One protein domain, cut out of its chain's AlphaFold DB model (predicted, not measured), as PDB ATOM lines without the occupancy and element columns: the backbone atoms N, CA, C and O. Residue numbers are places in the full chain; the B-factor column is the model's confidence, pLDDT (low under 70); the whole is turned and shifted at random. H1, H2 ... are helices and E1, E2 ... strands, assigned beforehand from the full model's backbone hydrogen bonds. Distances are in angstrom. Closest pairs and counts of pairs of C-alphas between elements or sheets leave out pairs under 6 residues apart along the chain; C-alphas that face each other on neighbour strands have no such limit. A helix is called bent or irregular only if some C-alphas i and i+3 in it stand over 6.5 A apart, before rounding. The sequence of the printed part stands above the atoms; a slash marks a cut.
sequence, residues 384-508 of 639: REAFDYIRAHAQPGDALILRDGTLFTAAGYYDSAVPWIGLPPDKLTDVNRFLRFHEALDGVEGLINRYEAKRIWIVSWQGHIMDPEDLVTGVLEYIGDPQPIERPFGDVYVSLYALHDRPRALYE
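What this domain is: This is residues 384 to 508 of the 639 residues of an uncharacterized protein of Chloroflexi bacterium (UniProt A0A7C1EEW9). A strongly twisted sheet of five strands forms the middle of three layers, with H1 and H2 over one face and H3 and H4 over the other. The short H5, at the end of the printed part, packs on H3 and H4 away from the sheet. The 125 printed residues, with five named helices and five named strands, run H1 E1 H2 E2 H3 E3 H4 E4 E5 H5; the class is mixed, helices and strands. The mixed sheet has the order E2 E1 E3 E5 E4, with E2, E1 and E3 parallel and E5 antiparallel to E3 and E4. The whole is compact and rounded, with a radius of gyration of the C-alphas of 13.2 A and spans of 37 by 34 by 24 A.

Where its parts are: H1, residues 384 to 393, begins at C-alpha 384 (15.034, -29.937, -0.398). E1 is residues 398 to 402, H2 405 to 413 and E2 420 to 422. H3, residues 437 to 451, is 21.5 A long and begins at C-alpha 437 (-5.141, -49.902, 10.042). E3, residues 455 to 460, is 16.5 A long; H4 is residues 471 to 479 and E4 480 to 483. E5, residues 493 to 499, is 19.3 A long. H5, residues 503 to 508, ends at C-alpha 508 (-17.252, -49.512, 6.875). H2 is only just irregular: C-alphas 406 and 409 are 6.7 A apart.

How they stand to each other: In the sheet, backbone N and O atoms are within hydrogen-bond range across each pair of neighbour strands: for instance N 421 and O 400 at 3.0 A for E2 and E1, N 401 and O 457 at 2.8 A for E1 and E3, N 458 and O 495 at 2.8 A for E3 and E5, and N 481 and O 498 at 2.8 A for the hairpin of E4 and E5. E1, H2 and E2 make a strand-helix-strand unit, two parallel neighbour strands with a helix between; E2, H3, E3 and E3, H4, E4 are split ones, with another strand between; the three crossovers are right-handed. H1 runs along E3 at 7 degrees on the local plane, at a height over the sheet of 10.1 A. H2, on the same face, stands up from the sheet at 50 degrees. H4 is on the opposite face. H3 and H4 touch at a steep tilt of 61 degrees, closest at the C-alphas of Ala 440 and Val 472, 6.0 A. H5 touches H3 with residues 441 to 445 of H3 alone, closest at the C-alphas of Leu 441 and Pro 503, 5.5 A. H1 and H3 are apart. In H1, H3, H4 and H5 every O i to N i+4 pair is within hydrogen-bond range; in H2 3 of 5 are.

The domain as a whole: The C-alphas farthest apart, those of Arg 384 and Glu 508, are 38.5 A apart. The printed part has no cut. The link from E2 to H3, residues 423 to 436, is long. Mean pLDDT of the printed part is 95.6, and no printed residue is under 70.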
ATOM      1  N   ARG A 384      15.192 -31.362  -0.074       97.44
ATOM      2  CA  ARG A 384      15.034 -29.937  -0.398       97.44
ATOM      3  C   ARG A 384      14.152 -29.768  -1.630       97.44
ATOM      4  O   ARG A 384      13.160 -29.053  -1.589       97.44
ATOM      5  N   GLU A 385      14.482 -30.491  -2.696       97.88
ATOM      6  CA  GLU A 385      13.776 -30.452  -3.971       97.88
ATOM      7  C   GLU A 385      12.323 -30.933  -3.822       97.88
ATOM      8  O   GLU A 385      11.427 -30.355  -4.436       97.88
ATOM      9  N   ALA A 386      12.073 -31.949  -2.988       97.81
ATOM     10  CA  ALA A 386      10.730 -32.436  -2.680       97.81
ATOM     11  C   ALA A 386       9.880 -31.379  -1.951       97.81
ATOM     12  O   ALA A 386       8.747 -31.110  -2.356       97.81
ATOM     13  N   PHE A 387      10.415 -30.739  -0.905       98.12
ATOM     14  CA  PHE A 387       9.691 -29.696  -0.166       98.12
ATOM     15  C   PHE A 387       9.513 -28.409  -0.983       98.12
ATOM     16  O   PHE A 387       8.449 -27.789  -0.906       98.12
ATOM     17  N   ASP A 388      10.488 -28.039  -1.815       97.88
ATOM     18  CA  ASP A 388      10.366 -26.919  -2.755       97.88
ATOM     19  C   ASP A 388       9.296 -27.192  -3.820       97.88
ATOM     20  O   ASP A 388       8.509 -26.303  -4.156       97.88
ATOM     21  N   TYR A 389       9.204 -28.433  -4.312       98.31
ATOM     22  CA  TYR A 389       8.144 -28.837  -5.233       98.31
ATOM     23  C   TYR A 389       6.761 -28.724  -4.588       98.31
ATOM     24  O   TYR A 389       5.858 -28.147  -5.194       98.31
ATOM     25  N   ILE A 390       6.595 -29.208  -3.351       98.25
ATOM     26  CA  ILE A 390       5.337 -29.052  -2.602       98.25
ATOM     27  C   ILE A 390       5.018 -27.567  -2.426       98.25
ATOM     28  O   ILE A 390       3.903 -27.150  -2.716       98.25
ATOM     29  N   ARG A 391       5.993 -26.740  -2.027       98.06
ATOM     30  CA  ARG A 391       5.810 -25.286  -1.870       98.06
ATOM     31  C   ARG A 391       5.318 -24.618  -3.156       98.06
ATOM     32  O   ARG A 391       4.464 -23.741  -3.083       98.06
ATOM     33  N   ALA A 392       5.828 -25.035  -4.314       97.88
ATOM     34  CA  ALA A 392       5.443 -24.482  -5.610       97.88
ATOM     35  C   ALA A 392       4.035 -24.906  -6.081       97.88
ATOM     36  O   ALA A 392       3.407 -24.169  -6.838       97.88
ATOM     37  N   HIS A 393       3.536 -26.065  -5.635       97.81
ATOM     38  CA  HIS A 393       2.266 -26.653  -6.096       97.81
ATOM     39  C   HIS A 393       1.159 -26.680  -5.030       97.81
ATOM     40  O   HIS A 393       0.020 -27.080  -5.318       97.81
ATOM     41  N   ALA A 394       1.483 -26.267  -3.804       97.38
ATOM     42  CA  ALA A 394       0.557 -26.208  -2.689       97.38
ATOM     43  C   ALA A 394      -0.598 -25.243  -2.979       97.38
ATOM     44  O   ALA A 394      -0.417 -24.147  -3.511       97.38
ATOM     45  N   GLN A 395      -1.800 -25.653  -2.588       97.00
ATOM     46  CA  GLN A 395      -3.012 -24.842  -2.656       97.00
ATOM     47  C   GLN A 395      -3.647 -24.704  -1.266       97.00
ATOM     48  O   GLN A 395      -3.397 -25.523  -0.377       97.00
ATOM     49  N   PRO A 396      -4.491 -23.679  -1.046       95.88
ATOM     50  CA  PRO A 396      -5.288 -23.591   0.171       95.88
ATOM     51  C   PRO A 396      -6.151 -24.846   0.363       95.88
ATOM     52  O   PRO A 396      -6.898 -25.234  -0.535       95.88
ATOM     53  N   GLY A 397      -6.073 -25.450   1.550       95.12
ATOM     54  CA  GLY A 397      -6.739 -26.721   1.855       95.12
ATOM     55  C   GLY A 397      -5.893 -27.960   1.552       95.12
ATOM     56  O   GLY A 397      -6.412 -29.071   1.626       95.12
ATOM     57  N   ASP A 398      -4.613 -27.802   1.223       98.38
ATOM     58  CA  ASP A 398      -3.673 -28.917   1.194       98.38
ATOM     59  C   ASP A 398      -3.143 -29.238   2.596       98.38
ATOM     60  O   ASP A 398      -2.901 -28.345   3.412       98.38
ATOM     61  N   ALA A 399      -2.886 -30.519   2.844       98.50
ATOM     62  CA  ALA A 399      -2.153 -31.003   4.008       98.50
ATOM     63  C   ALA A 399      -1.112 -32.055   3.592       98.50
ATOM     64  O   ALA A 399      -1.155 -32.560   2.473       98.50
ATOM     65  N   LEU A 400      -0.173 -32.384   4.477       98.62
ATOM     66  CA  LEU A 400       0.911 -33.336   4.219       98.62
ATOM     67  C   LEU A 400       0.942 -34.458   5.266       98.62
ATOM     68  O   LEU A 400       0.902 -34.212   6.470       98.62
ATOM     69  N   ILE A 401       1.082 -35.695   4.805       98.56
ATOM     70  CA  ILE A 401       1.427 -36.839   5.644       98.56
ATOM     71  C   ILE A 401       2.876 -37.227   5.370       98.56
ATOM     72  O   ILE A 401       3.259 -37.538   4.243       98.56
ATOM     73  N   LEU A 402       3.684 -37.237   6.423       97.88
ATOM     74  CA  LEU A 402       4.989 -37.876   6.405       97.88
ATOM     75  C   LEU A 402       4.758 -39.358   6.690       97.88
ATOM     76  O   LEU A 402       4.438 -39.719   7.825       97.88
ATOM     77  N   ARG A 403       4.910 -40.218   5.677       94.06
ATOM     78  CA  ARG A 403       4.793 -41.686   5.809       94.06
ATOM     79  C   ARG A 403       6.067 -42.289   6.416       94.06
ATOM     80  O   ARG A 403       6.602 -43.286   5.959       94.06
ATOM     81  N   ASP A 404       6.592 -41.576   7.389       84.75
ATOM     82  CA  ASP A 404       7.666 -41.895   8.307       84.75
ATOM     83  C   ASP A 404       7.691 -40.690   9.254       84.75
ATOM     84  O   ASP A 404       8.103 -39.589   8.866       84.75
ATOM     85  N   GLY A 405       7.198 -40.863  10.483       90.06
ATOM     86  CA  GLY A 405       7.162 -39.785  11.469       90.06
ATOM     87  C   GLY A 405       8.534 -39.177  11.746       90.06
ATOM     88  O   GLY A 405       8.614 -38.006  12.123       90.06
ATOM     89  N   THR A 406       9.623 -39.901  11.466       91.69
ATOM     90  CA  THR A 406      10.986 -39.398  11.633       91.69
ATOM     91  C   THR A 406      11.322 -38.224  10.708       91.69
ATOM     92  O   THR A 406      12.107 -37.339  11.077       91.69
ATOM     93  N   LEU A 407      10.655 -38.115   9.552       95.62
ATOM     94  CA  LEU A 407      10.840 -37.010   8.608       95.62
ATOM     95  C   LEU A 407      10.361 -35.654   9.144       95.62
ATOM     96  O   LEU A 407      10.546 -34.639   8.468       95.62
ATOM     97  N   PHE A 408       9.807 -35.588  10.362       96.38
ATOM     98  CA  PHE A 408       9.459 -34.327  11.023       96.38
ATOM     99  C   PHE A 408      10.635 -33.337  11.055       96.38
ATOM    100  O   PHE A 408      10.432 -32.126  10.990       96.38
ATOM    101  N   THR A 409      11.873 -33.843  11.127       96.38
ATOM    102  CA  THR A 409      13.082 -33.007  11.096       96.38
ATOM    103  C   THR A 409      13.293 -32.357   9.732       96.38
ATOM    104  O   THR A 409      13.615 -31.174   9.672       96.38
ATOM    105  N   ALA A 410      13.052 -33.089   8.641       97.06
ATOM    106  CA  ALA A 410      13.119 -32.562   7.284       97.06
ATOM    107  C   ALA A 410      11.979 -31.570   7.020       97.06
ATOM    108  O   ALA A 410      12.238 -30.455   6.575       97.06
ATOM    109  N   ALA A 411      10.741 -31.929   7.380       97.50
ATOM    110  CA  ALA A 411       9.578 -31.052   7.238       97.50
ATOM    111  C   ALA A 411       9.704 -29.762   8.061       97.50
ATOM    112  O   ALA A 411       9.260 -28.700   7.628       97.50
ATOM    113  N   GLY A 412      10.318 -29.848   9.244       97.00
ATOM    114  CA  GLY A 412      10.581 -28.702  10.103       97.00
ATOM    115  C   GLY A 412      11.757 -27.837   9.647       97.00
ATOM    116  O   GLY A 412      11.698 -26.626   9.823       97.00
ATOM    117  N   TYR A 413      12.813 -28.431   9.079       97.56
ATOM    118  CA  TYR A 413      13.993 -27.700   8.601       97.56
ATOM    119  C   TYR A 413      13.760 -27.024   7.244       97.56
ATOM    120  O   TYR A 413      14.068 -25.847   7.089       97.56
ATOM    121  N   TYR A 414      13.173 -27.736   6.276       97.50
ATOM    122  CA  TYR A 414      12.821 -27.169   4.966       97.50
ATOM    123  C   TYR A 414      11.512 -26.365   4.985       97.50
ATOM    124  O   TYR A 414      11.055 -25.923   3.931       97.50
ATOM    125  N   ASP A 415      10.927 -26.163   6.172       95.94
ATOM    126  CA  ASP A 415       9.744 -25.335   6.413       95.94
ATOM    127  C   ASP A 415       8.569 -25.702   5.492       95.94
ATOM    128  O   ASP A 415       8.240 -24.972   4.555       95.94
ATOM    129  N   SER A 416       7.970 -26.876   5.725       96.38
ATOM    130  CA  SER A 416       6.830 -27.380   4.945       96.38
ATOM    131  C   SER A 416       5.777 -26.293   4.700       96.38
ATOM    132  O   SER A 416       5.240 -25.709   5.639       96.38
ATOM    133  N   ALA A 417       5.429 -26.076   3.430       96.81
ATOM    134  CA  ALA A 417       4.488 -25.032   3.017       96.81
ATOM    135  C   ALA A 417       3.025 -25.309   3.412       96.81
ATOM    136  O   ALA A 417       2.173 -24.429   3.307       96.81
ATOM    137  N   VAL A 418       2.735 -26.539   3.838       97.88
ATOM    138  CA  VAL A 418       1.408 -27.019   4.234       97.88
ATOM    139  C   VAL A 418       1.473 -27.649   5.630       97.88
ATOM    140  O   VAL A 418       2.537 -28.151   6.025       97.88
ATOM    141  N   PRO A 419       0.365 -27.643   6.397       97.94
ATOM    142  CA  PRO A 419       0.304 -28.332   7.680       97.94
ATOM    143  C   PRO A 419       0.550 -29.830   7.499       97.94
ATOM    144  O   PRO A 419       0.087 -30.427   6.525       97.94
ATOM    145  N   TRP A 420       1.255 -30.444   8.449       97.62
ATOM    146  CA  TRP A 420       1.657 -31.841   8.339       97.62
ATOM    147  C   TRP A 420       1.466 -32.643   9.624       97.62
ATOM    148  O   TRP A 420       1.422 -32.089  10.727       97.62
ATOM    149  N   ILE A 421       1.374 -33.961   9.461       97.62
ATOM    150  CA  ILE A 421       1.515 -34.954  10.532       97.62
ATOM    151  C   ILE A 421       2.507 -36.040  10.108       97.62
ATOM    152  O   ILE A 421       2.649 -36.328   8.921       97.62
ATOM    153  N   GLY A 422       3.177 -36.649  11.084       96.81
ATOM    154  CA  GLY A 422       3.838 -37.939  10.897       96.81
ATOM    155  C   GLY A 422       2.840 -39.067  11.115       96.81
ATOM    156  O   GLY A 422       2.077 -39.015  12.082       96.81
ATOM    157  N   LEU A 423       2.829 -40.060  10.228       96.06
ATOM    158  CA  LEU A 423       1.997 -41.248  10.379       96.06
ATOM    159  C   LEU A 423       2.817 -42.506  10.017       96.06
ATOM    160  O   LEU A 423       3.086 -42.720   8.833       96.06
ATOM    161  N   PRO A 424       3.242 -43.318  11.007       94.81
ATOM    162  CA  PRO A 424       3.007 -43.151  12.449       94.81
ATOM    163  C   PRO A 424       3.719 -41.904  13.024       94.81
ATOM    164  O   PRO A 424       4.655 -41.400  12.405       94.81
ATOM    165  N   PRO A 425       3.276 -41.356  14.176       93.81
ATOM    166  CA  PRO A 425       3.774 -40.079  14.708       93.81
ATOM    167  C   PRO A 425       5.135 -40.179  15.413       93.81
ATOM    168  O   PRO A 425       5.651 -39.174  15.911       93.81
ATOM    169  N   ASP A 426       5.691 -41.384  15.511       92.38
ATOM    170  CA  ASP A 426       6.956 -41.670  16.170       92.38
ATOM    171  C   ASP A 426       8.104 -40.838  15.583       92.38
ATOM    172  O   ASP A 426       8.288 -40.724  14.373       92.38
ATOM    173  N   LYS A 427       8.908 -40.243  16.469       90.44
ATOM    174  CA  LYS A 427      10.032 -39.369  16.089       90.44
ATOM    175  C   LYS A 427      11.301 -40.141  15.714       90.44
ATOM    176  O   LYS A 427      12.267 -39.533  15.258       90.44
ATOM    177  N   LEU A 428      11.324 -41.450  15.960       88.31
ATOM    178  CA  LEU A 428      12.431 -42.346  15.648       88.31
ATOM    179  C   LEU A 428      11.906 -43.620  15.009       88.31
ATOM    180  O   LEU A 428      10.830 -44.098  15.354       88.31
ATOM    181  N   THR A 429      12.724 -44.183  14.126       88.06
ATOM    182  CA  THR A 429      12.433 -45.447  13.469       88.06
ATOM    183  C   THR A 429      12.496 -46.574  14.491       88.06
ATOM    184  O   THR A 429      13.541 -46.785  15.114       88.06
ATOM    185  N   ASP A 430      11.409 -47.327  14.618       87.50
ATOM    186  CA  ASP A 430      11.343 -48.542  15.425       87.50
ATOM    187  C   ASP A 430      10.882 -49.712  14.553       87.50
ATOM    188  O   ASP A 430       9.754 -49.746  14.071       87.50
ATOM    189  N   VAL A 431      11.771 -50.689  14.359       86.06
ATOM    190  CA  VAL A 431      11.534 -51.865  13.510       86.06
ATOM    191  C   VAL A 431      10.505 -52.841  14.091       86.06
ATOM    192  O   VAL A 431      10.134 -53.797  13.419       86.06
ATOM    193  N   ASN A 432      10.067 -52.638  15.336       85.88
ATOM    194  CA  ASN A 432       9.031 -53.440  15.987       85.88
ATOM    195  C   ASN A 432       7.695 -52.696  16.088       85.88
ATOM    196  O   ASN A 432       6.707 -53.276  16.548       85.88
ATOM    197  N   ARG A 433       7.652 -51.422  15.683       88.56
ATOM    198  CA  ARG A 433       6.456 -50.592  15.715       88.56
ATOM    199  C   ARG A 433       5.949 -50.358  14.300       88.56
ATOM    200  O   ARG A 433       6.542 -49.623  13.520       88.56
ATOM    201  N   PHE A 434       4.792 -50.943  14.013       91.75
ATOM    202  CA  PHE A 434       4.116 -50.809  12.729       91.75
ATOM    203  C   PHE A 434       2.834 -49.996  12.880       91.75
ATOM    204  O   PHE A 434       2.095 -50.200  13.846       91.75
ATOM    205  N   LEU A 435       2.568 -49.107  11.929       94.38
ATOM    206  CA  LEU A 435       1.311 -48.400  11.762       94.38
ATOM    207  C   LEU A 435       0.196 -49.425  11.582       94.38
ATOM    208  O   LEU A 435       0.315 -50.350  10.780       94.38
ATOM    209  N   ARG A 436      -0.878 -49.283  12.355       92.94
ATOM    210  CA  ARG A 436      -2.040 -50.172  12.266       92.94
ATOM    211  C   ARG A 436      -3.159 -49.531  11.457       92.94
ATOM    212  O   ARG A 436      -3.272 -48.311  11.398       92.94
ATOM    213  N   PHE A 437      -4.034 -50.361  10.888       94.31
ATOM    214  CA  PHE A 437      -5.141 -49.902  10.042       94.31
ATOM    215  C   PHE A 437      -6.008 -48.820  10.707       94.31
ATOM    216  O   PHE A 437      -6.247 -47.773  10.111       94.31
ATOM    217  N   HIS A 438      -6.422 -49.025  11.961       94.25
ATOM    218  CA  HIS A 438      -7.220 -48.038  12.698       94.25
ATOM    219  C   HIS A 438      -6.452 -46.728  12.944       94.25
ATOM    220  O   HIS A 438      -7.011 -45.654  12.774       94.25
ATOM    221  N   GLU A 439      -5.155 -46.807  13.251       95.12
ATOM    222  CA  GLU A 439      -4.301 -45.630  13.455       95.12
ATOM    223  C   GLU A 439      -4.129 -44.827  12.168       95.12
ATOM    224  O   GLU A 439      -4.132 -43.598  12.201       95.12
ATOM    225  N   ALA A 440      -4.003 -45.512  11.027       96.75
ATOM    226  CA  ALA A 440      -3.938 -44.866   9.726       96.75
ATOM    227  C   ALA A 440      -5.243 -44.118   9.414       96.75
ATOM    228  O   ALA A 440      -5.200 -42.948   9.036       96.75
ATOM    229  N   LEU A 441      -6.397 -44.759   9.629       97.19
ATOM    230  CA  LEU A 441      -7.707 -44.133   9.440       97.19
ATOM    231  C   LEU A 441      -7.894 -42.916  10.350       97.19
ATOM    232  O   LEU A 441      -8.219 -41.837   9.856       97.19
ATOM    233  N   ASP A 442      -7.636 -43.068  11.650       96.88
ATOM    234  CA  ASP A 442      -7.783 -42.000  12.641       96.88
ATOM    235  C   ASP A 442      -6.824 -40.836  12.363       96.88
ATOM    236  O   ASP A 442      -7.203 -39.668  12.476       96.88
ATOM    237  N   GLY A 443      -5.585 -41.135  11.961       96.94
ATOM    238  CA  GLY A 443      -4.585 -40.132  11.606       96.94
ATOM    239  C   GLY A 443      -4.975 -39.329  10.365       96.94
ATOM    240  O   GLY A 443      -4.930 -38.096  10.393       96.94
ATOM    241  N   VAL A 444      -5.405 -40.006   9.294       98.19
ATOM    242  CA  VAL A 444      -5.860 -39.353   8.056       98.19
ATOM    243  C   VAL A 444      -7.139 -38.546   8.310       98.19
ATOM    244  O   VAL A 444      -7.208 -37.374   7.940       98.19
ATOM    245  N   GLU A 445      -8.132 -39.118   8.994       98.00
ATOM    246  CA  GLU A 445      -9.398 -38.446   9.325       98.00
ATOM    247  C   GLU A 445      -9.160 -37.235  10.242       98.00
ATOM    248  O   GLU A 445      -9.724 -36.160  10.031       98.00
ATOM    249  N   GLY A 446      -8.277 -37.377  11.233       97.50
ATOM    250  CA  GLY A 446      -7.867 -36.297  12.124       97.50
ATOM    251  C   GLY A 446      -7.201 -35.141  11.377       97.50
ATOM    252  O   GLY A 446      -7.509 -33.980  11.654       97.50
ATOM    253  N   LEU A 447      -6.338 -35.437  10.398       97.81
ATOM    254  CA  LEU A 447      -5.717 -34.422   9.543       97.81
ATOM    255  C   LEU A 447      -6.758 -33.684   8.694       97.81
ATOM    256  O   LEU A 447      -6.769 -32.451   8.685       97.81
ATOM    257  N   ILE A 448      -7.642 -34.431   8.022       98.12
ATOM    258  CA  ILE A 448      -8.708 -33.875   7.179       98.12
ATOM    259  C   ILE A 448      -9.596 -32.944   8.000       98.12
ATOM    260  O   ILE A 448      -9.836 -31.811   7.593       98.12
ATOM    261  N   ASN A 449     -10.050 -33.390   9.173       97.44
ATOM    262  CA  ASN A 449     -10.936 -32.601  10.025       97.44
ATOM    263  C   ASN A 449     -10.255 -31.366  10.609       97.44
ATOM    264  O   ASN A 449     -10.878 -30.312  10.706       97.44
ATOM    265  N   ARG A 450      -8.982 -31.478  10.999       97.50
ATOM    266  CA  ARG A 450      -8.253 -30.373  11.627       97.50
ATOM    267  C   ARG A 450      -7.967 -29.222  10.664       97.50
ATOM    268  O   ARG A 450      -7.935 -28.078  11.110       97.50
ATOM    269  N   TYR A 451      -7.725 -29.521   9.390       97.06
ATOM    270  CA  TYR A 451      -7.292 -28.529   8.398       97.06
ATOM    271  C   TYR A 451      -8.259 -28.361   7.222       97.06
ATOM    272  O   TYR A 451      -7.915 -27.685   6.256       97.06
ATOM    273  N   GLU A 452      -9.446 -28.972   7.295       96.62
ATOM    274  CA  GLU A 452     -10.434 -29.010   6.206       96.62
ATOM    275  C   GLU A 452      -9.796 -29.435   4.872       96.62
ATOM    276  O   GLU A 452     -10.036 -28.842   3.816       96.62
ATOM    277  N   ALA A 453      -8.921 -30.445   4.944       97.62
ATOM    278  CA  ALA A 453      -8.060 -30.802   3.829       97.62
ATOM    279  C   ALA A 453      -8.884 -31.322   2.643       97.62
ATOM    280  O   ALA A 453      -9.748 -32.185   2.798       97.62
ATOM    281  N   LYS A 454      -8.590 -30.806   1.448       97.81
ATOM    282  CA  LYS A 454      -9.170 -31.236   0.164       97.81
ATOM    283  C   LYS A 454      -8.186 -32.040  -0.668       97.81
ATOM    284  O   LYS A 454      -8.599 -32.833  -1.510       97.81
ATOM    285  N   ARG A 455      -6.889 -31.819  -0.454       98.44
ATOM    286  CA  ARG A 455      -5.826 -32.617  -1.055       98.44
ATOM    287  C   ARG A 455      -4.789 -32.973  -0.004       98.44
ATOM    288  O   ARG A 455      -4.515 -32.178   0.896       98.44
ATOM    289  N   ILE A 456      -4.224 -34.166  -0.116       98.69
ATOM    290  CA  ILE A 456      -3.196 -34.652   0.800       98.69
ATOM    291  C   ILE A 456      -1.951 -35.025   0.009       98.69
ATOM    292  O   ILE A 456      -1.986 -35.885  -0.870       98.69
ATOM    293  N   TRP A 457      -0.850 -34.363   0.350       98.56
ATOM    294  CA  TRP A 457       0.496 -34.732  -0.048       98.56
ATOM    295  C   TRP A 457       0.998 -35.880   0.827       98.56
ATOM    296  O   TRP A 457       0.686 -35.949   2.017       98.56
ATOM    297  N   ILE A 458       1.827 -36.744   0.259       98.38
ATOM    298  CA  ILE A 458       2.600 -37.747   0.986       98.38
ATOM    299  C   ILE A 458       4.069 -37.481   0.696       98.38
ATOM    300  O   ILE A 458       4.439 -37.355  -0.468       98.38
ATOM    301  N   VAL A 459       4.899 -37.443   1.736       97.88
ATOM    302  CA  VAL A 459       6.357 -37.556   1.611       97.88
ATOM    303  C   VAL A 459       6.789 -38.802   2.370       97.88
ATOM    304  O   VAL A 459       6.411 -38.989   3.526       97.88
ATOM    305  N   SER A 460       7.563 -39.667   1.722       96.19
ATOM    306  CA  SER A 460       8.033 -40.924   2.301       96.19
ATOM    307  C   SER A 460       9.504 -41.154   1.992       96.19
ATOM    308  O   SER A 460       9.943 -41.019   0.850       96.19
ATOM    309  N   TRP A 461      10.254 -41.555   3.009       94.19
ATOM    310  CA  TRP A 461      11.611 -42.074   2.903       94.19
ATOM    311  C   TRP A 461      11.712 -43.213   3.905       94.19
ATOM    312  O   TRP A 461      11.351 -43.032   5.056       94.19
ATOM    313  N   GLN A 462      12.093 -44.409   3.455       91.31
ATOM    314  CA  GLN A 462      12.084 -45.629   4.282       91.31
ATOM    315  C   GLN A 462      10.763 -45.930   5.028       91.31
ATOM    316  O   GLN A 462      10.740 -46.766   5.929       91.31
ATOM    317  N   GLY A 463       9.634 -45.363   4.586       90.94
ATOM    318  CA  GLY A 463       8.331 -45.534   5.236       90.94
ATOM    319  C   GLY A 463       7.854 -46.979   5.370       90.94
ATOM    320  O   GLY A 463       7.097 -47.307   6.274       90.94
ATOM    321  N   HIS A 464       8.366 -47.876   4.527       91.81
ATOM    322  CA  HIS A 464       8.107 -49.314   4.595       91.81
ATOM    323  C   HIS A 464       8.569 -49.980   5.905       91.81
ATOM    324  O   HIS A 464       8.142 -51.097   6.181       91.81
ATOM    325  N   ILE A 465       9.449 -49.349   6.693       91.69
ATOM    326  CA  ILE A 465       9.914 -49.916   7.967       91.69
ATOM    327  C   ILE A 465       8.787 -49.895   9.004       91.69
ATOM    328  O   ILE A 465       8.534 -50.911   9.646       91.69
ATOM    329  N   MET A 466       8.105 -48.754   9.149       92.81
ATOM    330  CA  MET A 466       7.040 -48.569  10.141       92.81
ATOM    331  C   MET A 466       5.635 -48.596   9.533       92.81
ATOM    332  O   MET A 466       4.670 -48.720  10.266       92.81
ATOM    333  N   ASP A 467       5.486 -48.522   8.215       94.94
ATOM    334  CA  ASP A 467       4.225 -48.732   7.495       94.94
ATOM    335  C   ASP A 467       4.448 -49.736   6.345       94.94
ATOM    336  O   ASP A 467       4.438 -49.363   5.167       94.94
ATOM    337  N   PRO A 468       4.723 -51.016   6.654       93.44
ATOM    338  CA  PRO A 468       5.052 -52.026   5.644       93.44
ATOM    339  C   PRO A 468       3.877 -52.405   4.733       93.44
ATOM    340  O   PRO A 468       4.094 -52.914   3.636       93.44
ATOM    341  N   GLU A 469       2.645 -52.165   5.179       94.12
ATOM    342  CA  GLU A 469       1.407 -52.358   4.411       94.12
ATOM    343  C   GLU A 469       1.131 -51.196   3.438       94.12
ATOM    344  O   GLU A 469       0.303 -51.320   2.535       94.12
ATOM    345  N   ASP A 470       1.842 -50.074   3.597       94.44
ATOM    346  CA  ASP A 470       1.577 -48.817   2.896       94.44
ATOM    347  C   ASP A 470       0.130 -48.342   3.092       94.44
ATOM    348  O   ASP A 470      -0.572 -47.980   2.140       94.44
ATOM    349  N   LEU A 471      -0.320 -48.388   4.350       96.06
ATOM    350  CA  LEU A 471      -1.674 -48.047   4.772       96.06
ATOM    351  C   LEU A 471      -1.998 -46.592   4.471       96.06
ATOM    352  O   LEU A 471      -3.115 -46.309   4.052       96.06
ATOM    353  N   VAL A 472      -1.044 -45.672   4.645       96.44
ATOM    354  CA  VAL A 472      -1.279 -44.247   4.357       96.44
ATOM    355  C   VAL A 472      -1.698 -44.068   2.901       96.44
ATOM    356  O   VAL A 472      -2.727 -43.455   2.620       96.44
ATOM    357  N   THR A 473      -0.931 -44.643   1.976       96.06
ATOM    358  CA  THR A 473      -1.252 -44.561   0.551       96.06
ATOM    359  C   THR A 473      -2.506 -45.370   0.234       96.06
ATOM    360  O   THR A 473      -3.353 -44.895  -0.510       96.06
ATOM    361  N   GLY A 474      -2.678 -46.551   0.836       95.88
ATOM    362  CA  GLY A 474      -3.860 -47.393   0.640       95.88
ATOM    363  C   GLY A 474      -5.175 -46.716   1.021       95.88
ATOM    364  O   GLY A 474      -6.144 -46.790   0.266       95.88
ATOM    365  N   VAL A 475      -5.200 -46.007   2.152       97.56
ATOM    366  CA  VAL A 475      -6.354 -45.204   2.573       97.56
ATOM    367  C   VAL A 475      -6.616 -44.095   1.556       97.56
ATOM    368  O   VAL A 475      -7.745 -43.953   1.095       97.56
ATOM    369  N   LEU A 476      -5.584 -43.337   1.173       97.75
ATOM    370  CA  LEU A 476      -5.713 -42.193   0.264       97.75
ATOM    371  C   LEU A 476      -6.109 -42.583  -1.163       97.75
ATOM    372  O   LEU A 476      -6.841 -41.841  -1.807       97.75
ATOM    373  N   GLU A 477      -5.679 -43.749  -1.635       96.06
ATOM    374  CA  GLU A 477      -6.111 -44.319  -2.912       96.06
ATOM    375  C   GLU A 477      -7.589 -44.695  -2.939       96.06
ATOM    376  O   GLU A 477      -8.191 -44.678  -4.009       96.06
ATOM    377  N   TYR A 478      -8.155 -45.064  -1.789       96.50
ATOM    378  CA  TYR A 478      -9.567 -45.410  -1.691       96.50
ATOM    379  C   TYR A 478     -10.461 -44.169  -1.659       96.50
ATOM    380  O   TYR A 478     -11.520 -44.157  -2.276       96.50
ATOM    381  N   ILE A 479     -10.051 -43.134  -0.921       96.88
ATOM    382  CA  ILE A 479     -10.882 -41.945  -0.661       96.88
ATOM    383  C   ILE A 479     -10.580 -40.766  -1.595       96.88
ATOM    384  O   ILE A 479     -11.129 -39.675  -1.415       96.88
ATOM    385  N   GLY A 480      -9.634 -40.930  -2.520       96.25
ATOM    386  CA  GLY A 480      -9.106 -39.836  -3.316       96.25
ATOM    387  C   GLY A 480      -8.478 -40.271  -4.634       96.25
ATOM    388  O   GLY A 480      -8.051 -41.407  -4.826       96.25
ATOM    389  N   ASP A 481      -8.394 -39.314  -5.549       94.81
ATOM    390  CA  ASP A 481      -7.830 -39.496  -6.878       94.81
ATOM    391  C   ASP A 481      -6.358 -39.059  -6.900       94.81
ATOM    392  O   ASP A 481      -6.058 -37.907  -6.545       94.81
ATOM    393  N   PRO A 482      -5.423 -39.927  -7.335       94.81
ATOM    394  CA  PRO A 482      -4.016 -39.568  -7.429       94.81
ATOM    395  C   PRO A 482      -3.825 -38.428  -8.432       94.81
ATOM    396  O   PRO A 482      -4.411 -38.412  -9.515       94.81
ATOM    397  N   GLN A 483      -2.983 -37.471  -8.068       96.38
ATOM    398  CA  GLN A 483      -2.597 -36.349  -8.910       96.38
ATOM    399  C   GLN A 483      -1.193 -36.591  -9.477       96.38
ATOM    400  O   GLN A 483      -0.349 -37.182  -8.795       96.38
ATOM    401  N   PRO A 484      -0.916 -36.150 -10.714       94.69
ATOM    402  CA  PRO A 484       0.381 -36.363 -11.336       94.69
ATOM    403  C   PRO A 484       1.495 -35.622 -10.587       94.69
ATOM    404  O   PRO A 484       1.342 -34.468 -10.186       94.69
ATOM    405  N   ILE A 485       2.638 -36.292 -10.450       96.50
ATOM    406  CA  ILE A 485       3.892 -35.716  -9.960       96.50
ATOM    407  C   ILE A 485       4.865 -35.676 -11.134       96.50
ATOM    408  O   ILE A 485       5.134 -36.697 -11.762       96.50
ATOM    409  N   GLU A 486       5.370 -34.488 -11.458       94.81
ATOM    410  CA  GLU A 486       6.067 -34.243 -12.728       94.81
ATOM    411  C   GLU A 486       7.503 -34.790 -12.767       94.81
ATOM    412  O   GLU A 486       8.099 -34.898 -13.839       94.81
ATOM    413  N   ARG A 487       8.083 -35.128 -11.608       95.38
ATOM    414  CA  ARG A 487       9.470 -35.600 -11.491       95.38
ATOM    415  C   ARG A 487       9.704 -36.481 -10.256       95.38
ATOM    416  O   ARG A 487       9.013 -36.306  -9.256       95.38
ATOM    417  N   PRO A 488      10.715 -37.367 -10.278       96.00
ATOM    418  CA  PRO A 488      11.195 -38.053  -9.080       96.00
ATOM    419  C   PRO A 488      12.091 -37.153  -8.204       96.00
ATOM    420  O   PRO A 488      12.613 -36.128  -8.663       96.00
ATOM    421  N   PHE A 489      12.309 -37.589  -6.957       96.69
ATOM    422  CA  PHE A 489      13.137 -36.919  -5.940       96.69
ATOM    423  C   PHE A 489      14.174 -37.882  -5.331       96.69
ATOM    424  O   PHE A 489      14.318 -37.993  -4.114       96.69
ATOM    425  N   GLY A 490      14.891 -38.602  -6.199       94.56
ATOM    426  CA  GLY A 490      15.880 -39.602  -5.794       94.56
ATOM    427  C   GLY A 490      15.234 -40.760  -5.029       94.56
ATOM    428  O   GLY A 490      14.359 -41.427  -5.579       94.56
ATOM    429  N   ASP A 491      15.647 -40.998  -3.780       93.94
ATOM    430  CA  ASP A 491      15.064 -42.034  -2.905       93.94
ATOM    431  C   ASP A 491      13.886 -41.543  -2.034       93.94
ATOM    432  O   ASP A 491      13.360 -42.300  -1.213       93.94
ATOM    433  N   VAL A 492      13.451 -40.290  -2.221       96.38
ATOM    434  CA  VAL A 492      12.276 -39.707  -1.563       96.38
ATOM    435  C   VAL A 492      11.062 -39.837  -2.477       96.38
ATOM    436  O   VAL A 492      11.063 -39.383  -3.623       96.38
ATOM    437  N   TYR A 493       9.989 -40.417  -1.948       96.19
ATOM    438  CA  TYR A 493       8.720 -40.546  -2.650       96.19
ATOM    439  C   TYR A 493       7.802 -39.386  -2.289       96.19
ATOM    440  O   TYR A 493       7.583 -39.109  -1.108       96.19
ATOM    441  N   VAL A 494       7.249 -38.738  -3.313       97.81
ATOM    442  CA  VAL A 494       6.238 -37.688  -3.179       97.81
ATOM    443  C   VAL A 494       5.004 -38.107  -3.963       97.81
ATOM    444  O   VAL A 494       5.123 -38.462  -5.133       97.81
ATOM    445  N   SER A 495       3.836 -38.030  -3.331       97.56
ATOM    446  CA  SER A 495       2.534 -38.285  -3.958       97.56
ATOM    447  C   SER A 495       1.533 -37.206  -3.551       97.56
ATOM    448  O   SER A 495       1.709 -36.550  -2.526       97.56
ATOM    449  N   LEU A 496       0.467 -37.031  -4.331       98.44
ATOM    450  CA  LEU A 496      -0.630 -36.112  -4.027       98.44
ATOM    451  C   LEU A 496      -1.961 -36.779  -4.372       98.44
ATOM    452  O   LEU A 496      -2.087 -37.375  -5.438       98.44
ATOM    453  N   TYR A 497      -2.956 -36.634  -3.502       98.31
ATOM    454  CA  TYR A 497      -4.310 -37.155  -3.698       98.31
ATOM    455  C   TYR A 497      -5.338 -36.041  -3.527       98.31
ATOM    456  O   TYR A 497      -5.270 -35.291  -2.556       98.31
ATOM    457  N   ALA A 498      -6.294 -35.937  -4.453       98.12
ATOM    458  CA  ALA A 498      -7.465 -35.074  -4.320       98.12
ATOM    459  C   ALA A 498      -8.623 -35.882  -3.728       98.12
ATOM    460  O   ALA A 498      -9.018 -36.895  -4.294       98.12
ATOM    461  N   LEU A 499      -9.139 -35.461  -2.578       97.75
ATOM    462  CA  LEU A 499     -10.090 -36.255  -1.804       97.75
ATOM    463  C   LEU A 499     -11.510 -36.122  -2.365       97.75
ATOM    464  O   LEU A 499     -11.980 -35.009  -2.615       97.75
ATOM    465  N   HIS A 500     -12.202 -37.250  -2.500       95.56
ATOM    466  CA  HIS A 500     -13.620 -37.319  -2.861       95.56
ATOM    467  C   HIS A 500     -14.475 -38.041  -1.803       95.56
ATOM    468  O   HIS A 500     -15.699 -37.935  -1.853       95.56
ATOM    469  N   ASP A 501     -13.857 -38.714  -0.827       95.56
ATOM    470  CA  ASP A 501     -14.535 -39.405   0.277       95.56
ATOM    471  C   ASP A 501     -13.792 -39.214   1.622       95.56
ATOM    472  O   ASP A 501     -12.831 -38.444   1.733       95.56
ATOM    473  N   ARG A 502     -14.254 -39.898   2.671       96.38
ATOM    474  CA  ARG A 502     -13.683 -39.913   4.021       96.38
ATOM    475  C   ARG A 502     -13.145 -41.301   4.388       96.38
ATOM    476  O   ARG A 502     -13.754 -42.300   4.010       96.38
ATOM    477  N   PRO A 503     -12.075 -41.393   5.202       96.62
ATOM    478  CA  PRO A 503     -11.553 -42.658   5.741       96.62
ATOM    479  C   PRO A 503     -12.618 -43.598   6.319       96.62
ATOM    480  O   PRO A 503     -12.518 -44.817   6.179       96.62
ATOM    481  N   ARG A 504     -13.681 -43.045   6.916       94.44
ATOM    482  CA  ARG A 504     -14.814 -43.829   7.423       94.44
ATOM    483  C   ARG A 504     -15.455 -44.751   6.373       94.44
ATOM    484  O   ARG A 504     -15.843 -45.860   6.728       94.44
ATOM    485  N   ALA A 505     -15.526 -44.342   5.107       94.31
ATOM    486  CA  ALA A 505     -16.082 -45.172   4.039       94.31
ATOM    487  C   ALA A 505     -15.246 -46.441   3.801       94.31
ATOM    488  O   ALA A 505     -15.796 -47.522   3.582       94.31
ATOM    489  N   LEU A 506     -13.916 -46.335   3.904       95.50
ATOM    490  CA  LEU A 506     -13.029 -47.495   3.832       95.50
ATOM    491  C   LEU A 506     -13.215 -48.406   5.047       95.50
ATOM    492  O   LEU A 506     -13.290 -49.623   4.894       95.50
ATOM    493  N   TYR A 507     -13.314 -47.827   6.246       95.19
ATOM    494  CA  TYR A 507     -13.553 -48.594   7.466       95.19
ATOM    495  C   TYR A 507     -14.816 -49.452   7.356       95.19
ATOM    496  O   TYR A 507     -14.727 -50.664   7.536       95.19
ATOM    497  N   GLU A 508     -15.953 -48.836   7.014       94.44
ATOM    498  CA  GLU A 508     -17.252 -49.512   6.875       94.44
ATOM    499  C   GLU A 508     -17.170 -50.656   5.855       94.44
ATOM    500  O   GLU A 508     -17.556 -51.785   6.155       94.44
TER     501      GLU A 508